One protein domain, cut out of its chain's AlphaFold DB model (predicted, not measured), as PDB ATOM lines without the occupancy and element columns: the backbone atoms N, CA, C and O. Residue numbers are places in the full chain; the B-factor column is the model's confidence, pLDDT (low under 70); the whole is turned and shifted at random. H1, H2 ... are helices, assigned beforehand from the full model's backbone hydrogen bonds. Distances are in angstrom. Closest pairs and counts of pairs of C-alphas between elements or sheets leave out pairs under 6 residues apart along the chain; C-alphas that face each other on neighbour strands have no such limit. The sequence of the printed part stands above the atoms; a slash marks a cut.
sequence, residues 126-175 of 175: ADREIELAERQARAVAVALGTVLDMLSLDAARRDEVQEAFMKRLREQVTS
ATOM      1  N   ALA A 126     -64.607 -77.670 -73.945       78.81
ATOM      2  CA  ALA A 126     -64.910 -78.740 -72.994       78.81
ATOM      3  C   ALA A 126     -63.647 -79.508 -72.562       78.81
ATOM      4  O   ALA A 126     -63.452 -79.755 -71.375       78.81
ATOM      5  N   ASP A 127     -62.750 -79.810 -73.505       82.56
ATOM      6  CA  ASP A 127     -61.491 -80.499 -73.204       82.56
ATOM      7  C   ASP A 127     -60.613 -79.659 -72.269       82.56
ATOM      8  O   ASP A 127     -60.070 -80.167 -71.293       82.56
ATOM      9  N   ARG A 128     -60.539 -78.341 -72.496       81.81
ATOM     10  CA  ARG A 128     -59.791 -77.426 -71.618       81.81
ATOM     11  C   ARG A 128     -60.382 -77.342 -70.214       81.81
ATOM     12  O   ARG A 128     -59.621 -77.209 -69.256       81.81
ATOM     13  N   GLU A 129     -61.708 -77.381 -70.083       80.06
ATOM     14  CA  GLU A 129     -62.379 -77.402 -68.779       80.06
ATOM     15  C   GLU A 129     -62.061 -78.694 -68.020       80.06
ATOM     16  O   GLU A 129     -61.690 -78.635 -66.844       80.06
ATOM     17  N   ILE A 130     -62.099 -79.840 -68.704       79.00
ATOM     18  CA  ILE A 130     -61.703 -81.139 -68.144       79.00
ATOM     19  C   ILE A 130     -60.227 -81.114 -67.731       79.00
ATOM     20  O   ILE A 130     -59.902 -81.422 -66.587       79.00
ATOM     21  N   GLU A 131     -59.324 -80.668 -68.606       80.81
ATOM     22  CA  GLU A 131     -57.891 -80.560 -68.308       80.81
ATOM     23  C   GLU A 131     -57.607 -79.644 -67.110       80.81
ATOM     24  O   GLU A 131     -56.696 -79.895 -66.312       80.81
ATOM     25  N   LEU A 132     -58.348 -78.540 -66.983       82.12
ATOM     26  CA  LEU A 132     -58.235 -77.643 -65.839       82.12
ATOM     27  C   LEU A 132     -58.697 -78.331 -64.553       82.12
ATOM     28  O   LEU A 132     -57.951 -78.307 -63.573       82.12
ATOM     29  N   ALA A 133     -59.864 -78.974 -64.573       78.06
ATOM     30  CA  ALA A 133     -60.396 -79.711 -63.432       78.06
ATOM     31  C   ALA A 133     -59.442 -80.835 -62.998       78.06
ATOM     32  O   ALA A 133     -59.131 -80.974 -61.815       78.06
ATOM     33  N   GLU A 134     -58.879 -81.580 -63.948       87.25
ATOM     34  CA  GLU A 134     -57.884 -82.608 -63.661       87.25
ATOM     35  C   GLU A 134     -56.592 -82.037 -63.065       87.25
ATOM     36  O   GLU A 134     -56.028 -82.614 -62.133       87.25
ATOM     37  N   ARG A 135     -56.088 -80.907 -63.584       87.06
ATOM     38  CA  ARG A 135     -54.907 -80.239 -63.010       87.06
ATOM     39  C   ARG A 135     -55.167 -79.788 -61.577       87.06
ATOM     40  O   ARG A 135     -54.293 -79.966 -60.732       87.06
ATOM     41  N   GLN A 136     -56.350 -79.243 -61.302       87.25
ATOM     42  CA  GLN A 136     -56.755 -78.852 -59.952       87.25
ATOM     43  C   GLN A 136     -56.851 -80.071 -59.030       87.25
ATOM     44  O   GLN A 136     -56.276 -80.054 -57.944       87.25
ATOM     45  N   ALA A 137     -57.477 -81.161 -59.485       82.50
ATOM     46  CA  ALA A 137     -57.557 -82.409 -58.731       82.50
ATOM     47  C   ALA A 137     -56.163 -82.976 -58.411       82.50
ATOM     48  O   ALA A 137     -55.890 -83.338 -57.265       82.50
ATOM     49  N   ARG A 138     -55.245 -82.978 -59.389       89.06
ATOM     50  CA  ARG A 138     -53.845 -83.385 -59.183       89.06
ATOM     51  C   ARG A 138     -53.131 -82.492 -58.167       89.06
ATOM     52  O   ARG A 138     -52.452 -83.013 -57.288       89.06
ATOM     53  N   ALA A 139     -53.297 -81.173 -58.251       88.31
ATOM     54  CA  ALA A 139     -52.684 -80.239 -57.306       88.31
ATOM     55  C   ALA A 139     -53.175 -80.468 -55.865       88.31
ATOM     56  O   ALA A 139     -52.364 -80.513 -54.941       88.31
ATOM     57  N   VAL A 140     -54.483 -80.681 -55.682       87.81
ATOM     58  CA  VAL A 140     -55.077 -81.007 -54.375       87.81
ATOM     59  C   VAL A 140     -54.549 -82.341 -53.848       87.81
ATOM     60  O   VAL A 140     -54.160 -82.421 -52.685       87.81
ATOM     61  N   ALA A 141     -54.471 -83.370 -54.695       84.94
ATOM     62  CA  ALA A 141     -53.953 -84.680 -54.305       84.94
ATOM     63  C   ALA A 141     -52.486 -84.613 -53.848       84.94
ATOM     64  O   ALA A 141     -52.135 -85.190 -52.819       84.94
ATOM     65  N   VAL A 142     -51.638 -83.867 -54.564       89.69
ATOM     66  CA  VAL A 142     -50.230 -83.655 -54.187       89.69
ATOM     67  C   VAL A 142     -50.118 -82.888 -52.870       89.69
ATOM     68  O   VAL A 142     -49.344 -83.279 -51.995       89.69
ATOM     69  N   ALA A 143     -50.903 -81.821 -52.697       87.88
ATOM     70  CA  ALA A 143     -50.906 -81.038 -51.465       87.88
ATOM     71  C   ALA A 143     -51.337 -81.888 -50.260       87.88
ATOM     72  O   ALA A 143     -50.660 -81.885 -49.232       87.88
ATOM     73  N   LEU A 144     -52.408 -82.674 -50.405       84.75
ATOM     74  CA  LEU A 144     -52.867 -83.601 -49.374       84.75
ATOM     75  C   LEU A 144     -51.801 -84.656 -49.060       84.75
ATOM     76  O   LEU A 144     -51.492 -84.879 -47.893       84.75
ATOM     77  N   GLY A 145     -51.203 -85.268 -50.087       83.31
ATOM     78  CA  GLY A 145     -50.109 -86.228 -49.925       83.31
ATOM     79  C   GLY A 145     -48.956 -85.652 -49.103       83.31
ATOM     80  O   GLY A 145     -48.552 -86.267 -48.118       83.31
ATOM     81  N   THR A 146     -48.532 -84.431 -49.437       87.88
ATOM     82  CA  THR A 146     -47.463 -83.697 -48.738       87.88
ATOM     83  C   THR A 146     -47.809 -83.444 -47.270       87.88
ATOM     84  O   THR A 146     -46.981 -83.671 -46.390       87.88
ATOM     85  N   VAL A 147     -49.042 -83.017 -46.975       87.00
ATOM     86  CA  VAL A 147     -49.504 -82.820 -45.589       87.00
ATOM     87  C   VAL A 147     -49.471 -84.138 -44.814       87.00
ATOM     88  O   VAL A 147     -49.006 -84.172 -43.678       87.00
ATOM     89  N   LEU A 148     -49.915 -85.236 -45.429       84.25
ATOM     90  CA  LEU A 148     -49.887 -86.556 -44.799       84.25
ATOM     91  C   LEU A 148     -48.450 -87.061 -44.559       84.25
ATOM     92  O   LEU A 148     -48.214 -87.699 -43.536       84.25
ATOM     93  N   ASP A 149     -47.495 -86.750 -45.448       84.62
ATOM     94  CA  ASP A 149     -46.067 -87.056 -45.241       84.62
ATOM     95  C   ASP A 149     -45.505 -86.287 -44.043       84.62
ATOM     96  O   ASP A 149     -44.825 -86.863 -43.196       84.62
ATOM     97  N   MET A 150     -45.827 -84.994 -43.925       87.44
ATOM     98  CA  MET A 150     -45.388 -84.165 -42.795       87.44
ATOM     99  C   MET A 150     -45.913 -84.683 -41.451       87.44
ATOM    100  O   MET A 150     -45.227 -84.574 -40.437       87.44
ATOM    101  N   LEU A 151     -47.109 -85.273 -41.440       86.75
ATOM    102  CA  LEU A 151     -47.711 -85.871 -40.247       86.75
ATOM    103  C   LEU A 151     -47.095 -87.228 -39.868       86.75
ATOM    104  O   LEU A 151     -47.461 -87.776 -38.830       86.75
ATOM    105  N   SER A 152     -46.154 -87.756 -40.667       83.50
ATOM    106  CA  SER A 152     -45.451 -89.025 -40.417       83.50
ATOM    107  C   SER A 152     -46.404 -90.189 -40.113       83.50
ATOM    108  O   SER A 152     -46.135 -91.020 -39.245       83.50
ATOM    109  N   LEU A 153     -47.549 -90.226 -40.800       81.31
ATOM    110  CA  LEU A 153     -48.541 -91.279 -40.612       81.31
ATOM    111  C   LEU A 153     -48.008 -92.613 -41.142       81.31
ATOM    112  O   LEU A 153     -47.394 -92.674 -42.209       81.31
ATOM    113  N   ASP A 154     -48.286 -93.689 -40.407       81.19
ATOM    114  CA  ASP A 154     -48.146 -95.039 -40.945       81.19
ATOM    115  C   ASP A 154     -49.110 -95.247 -42.132       81.19
ATOM    116  O   ASP A 154     -50.106 -94.535 -42.282       81.19
ATOM    117  N   ALA A 155     -48.795 -96.203 -43.011       77.75
ATOM    118  CA  ALA A 155     -49.555 -96.415 -44.245       77.75
ATOM    119  C   ALA A 155     -51.049 -96.696 -43.987       77.75
ATOM    120  O   ALA A 155     -51.897 -96.180 -44.705       77.75
ATOM    121  N   ALA A 156     -51.369 -97.434 -42.918       78.38
ATOM    122  CA  ALA A 156     -52.744 -97.790 -42.577       78.38
ATOM    123  C   ALA A 156     -53.582 -96.562 -42.173       78.38
ATOM    124  O   ALA A 156     -54.679 -96.361 -42.686       78.38
ATOM    125  N   ARG A 157     -53.047 -95.681 -41.318       79.56
ATOM    126  CA  ARG A 157     -53.718 -94.424 -40.942       79.56
ATOM    127  C   ARG A 157     -53.833 -93.451 -42.102       79.56
ATOM    128  O   ARG A 157     -54.740 -92.622 -42.131       79.56
ATOM    129  N   ARG A 158     -52.899 -93.512 -43.043       79.69
ATOM    130  CA  ARG A 158     -52.904 -92.659 -44.227       79.69
ATOM    131  C   ARG A 158     -54.081 -92.984 -45.142       79.69
ATOM    132  O   ARG A 158     -54.779 -92.062 -45.564       79.69
ATOM    133  N   ASP A 159     -54.329 -94.272 -45.360       82.62
ATOM    134  CA  ASP A 159     -55.463 -94.763 -46.144       82.62
ATOM    135  C   ASP A 159     -56.796 -94.417 -45.460       82.62
ATOM    136  O   ASP A 159     -57.697 -93.873 -46.102       82.62
ATOM    137  N   GLU A 160     -56.893 -94.600 -44.134       85.06
ATOM    138  CA  GLU A 160     -58.084 -94.222 -43.353       85.06
ATOM    139  C   GLU A 160     -58.411 -92.721 -43.463       85.06
ATOM    140  O   GLU A 160     -59.569 -92.333 -43.649       85.06
ATOM    141  N   VAL A 161     -57.396 -91.853 -43.375       84.44
ATOM    142  CA  VAL A 161     -57.576 -90.396 -43.482       84.44
ATOM    143  C   VAL A 161     -57.979 -89.986 -44.900       84.44
ATOM    144  O   VAL A 161     -58.848 -89.123 -45.058       84.44
ATOM    145  N   GLN A 162     -57.397 -90.599 -45.933       83.25
ATOM    146  CA  GLN A 162     -57.793 -90.348 -47.321       83.25
ATOM    147  C   GLN A 162     -59.241 -90.774 -47.583       83.25
ATOM    148  O   GLN A 162     -60.006 -90.017 -48.185       83.25
ATOM    149  N   GLU A 163     -59.645 -91.947 -47.101       85.25
ATOM    150  CA  GLU A 163     -61.007 -92.448 -47.277       85.25
ATOM    151  C   GLU A 163     -62.033 -91.563 -46.550       85.25
ATOM    152  O   GLU A 163     -63.048 -91.165 -47.139       85.25
ATOM    153  N   ALA A 164     -61.738 -91.162 -45.308       86.94
ATOM    154  CA  ALA A 164     -62.572 -90.242 -44.538       86.94
ATOM    155  C   ALA A 164     -62.697 -88.863 -45.213       86.94
ATOM    156  O   ALA A 164     -63.795 -88.299 -45.278       86.94
ATOM    157  N   PHE A 165     -61.598 -88.339 -45.764       85.88
ATOM    158  CA  PHE A 165     -61.594 -87.092 -46.525       85.88
ATOM    159  C   PHE A 165     -62.474 -87.194 -47.777       85.88
ATOM    160  O   PHE A 165     -63.356 -86.358 -47.978       85.88
ATOM    161  N   MET A 166     -62.311 -88.248 -48.582       84.44
ATOM    162  CA  MET A 166     -63.087 -88.449 -49.813       84.44
ATOM    163  C   MET A 166     -64.576 -88.695 -49.553       84.44
ATOM    164  O   MET A 166     -65.422 -88.332 -50.375       84.44
ATOM    165  N   LYS A 167     -64.923 -89.320 -48.424       87.25
ATOM    166  CA  LYS A 167     -66.315 -89.455 -47.985       87.25
ATOM    167  C   LYS A 167     -66.924 -88.085 -47.671       87.25
ATOM    168  O   LYS A 167     -67.979 -87.755 -48.204       87.25
ATOM    169  N   ARG A 168     -66.225 -87.264 -46.885       87.00
ATOM    170  CA  ARG A 168     -66.702 -85.932 -46.481       87.00
ATOM    171  C   ARG A 168     -66.768 -84.945 -47.646       87.00
ATOM    172  O   ARG A 168     -67.683 -84.130 -47.709       87.00
ATOM    173  N   LEU A 169     -65.836 -85.052 -48.593       83.38
ATOM    174  CA  LEU A 169     -65.852 -84.267 -49.824       83.38
ATOM    175  C   LEU A 169     -67.090 -84.591 -50.675       83.38
ATOM    176  O   LEU A 169     -67.751 -83.681 -51.165       83.38
ATOM    177  N   ARG A 170     -67.450 -85.877 -50.807       84.12
ATOM    178  CA  ARG A 170     -68.676 -86.294 -51.508       84.12
ATOM    179  C   ARG A 170     -69.930 -85.743 -50.838       84.12
ATOM    180  O   ARG A 170     -70.773 -85.190 -51.530       84.12
ATOM    181  N   GLU A 171     -70.017 -85.837 -49.513       88.50
ATOM    182  CA  GLU A 171     -71.152 -85.312 -48.742       88.50
ATOM    183  C   GLU A 171     -71.366 -83.803 -48.964       88.50
ATOM    184  O   GLU A 171     -72.509 -83.369 -49.070       88.50
ATOM    185  N   GLN A 172     -70.291 -83.018 -49.110       78.81
ATOM    186  CA  GLN A 172     -70.383 -81.579 -49.391       78.81
ATOM    187  C   GLN A 172     -70.742 -81.230 -50.842       78.81
ATOM    188  O   GLN A 172     -71.270 -80.152 -51.074       78.81
ATOM    189  N   VAL A 173     -70.454 -82.102 -51.812       73.81
ATOM    190  CA  VAL A 173     -70.746 -81.851 -53.238       73.81
ATOM    191  C   VAL A 173     -72.195 -82.204 -53.602       73.81
ATOM    192  O   VAL A 173     -72.743 -81.647 -54.546       73.81
ATOM    193  N   THR A 174     -72.827 -83.122 -52.868       66.12
ATOM    194  CA  THR A 174     -74.253 -83.474 -53.033       66.12
ATOM    195  C   THR A 174     -75.221 -82.661 -52.165       66.12
ATOM    196  O   THR A 174     -76.429 -82.879 -52.255       66.12
ATOM    197  N   SER A 175     -74.702 -81.773 -51.315       46.44
ATOM    198  CA  SER A 175     -75.461 -80.824 -50.486       46.44
ATOM    199  C   SER A 175     -75.675 -79.500 -51.207       46.44
ATOM    200  O   SER A 175     -76.640 -78.812 -50.807       46.44
TER     201      SER A 175
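This is residues 126 to 175 of the 175 residues of an uncharacterized protein of Streptosporangiales bacterium (UniProt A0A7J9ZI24). Two helices make an open V: the long H1 forms one arm, the shorter H2 folds back at an angle as the other, and the tight link between them is the point. The far parts of both arms, residues 126 to 140 and 166 to 175, stand free. The printed part has 50 residues, all helix by class, H1 then H2, with no named strand. It is loose, with a radius of gyration of the C-alphas of 13.2 A, and flat, spanning 40 by 25 by 12 A.

H1, residues 126 to 150, and H2, residues 155 to 173, are close but not clearly touching. Their closest C-alphas, those of Leu 148 and Arg 158, are 6.8 A apart. They run opposite ways at a steep tilt of 41 degrees. In both helices every O i to N i+4 pair is within hydrogen-bond range.

H1 is 36.4 A long from C-alpha 126 at (-64.910, -78.740, -72.994) to C-alpha 150 at (-45.388, -84.165, -42.795). H2 is 27.2 A long and ends at C-alpha 173 at (-70.746, -81.851, -53.238).

The two C-alphas farthest apart, those of Ala 126 and Asp 154, are 39.7 A apart. The printed part has no cut. Residues 174 to 175 have pLDDT under 70.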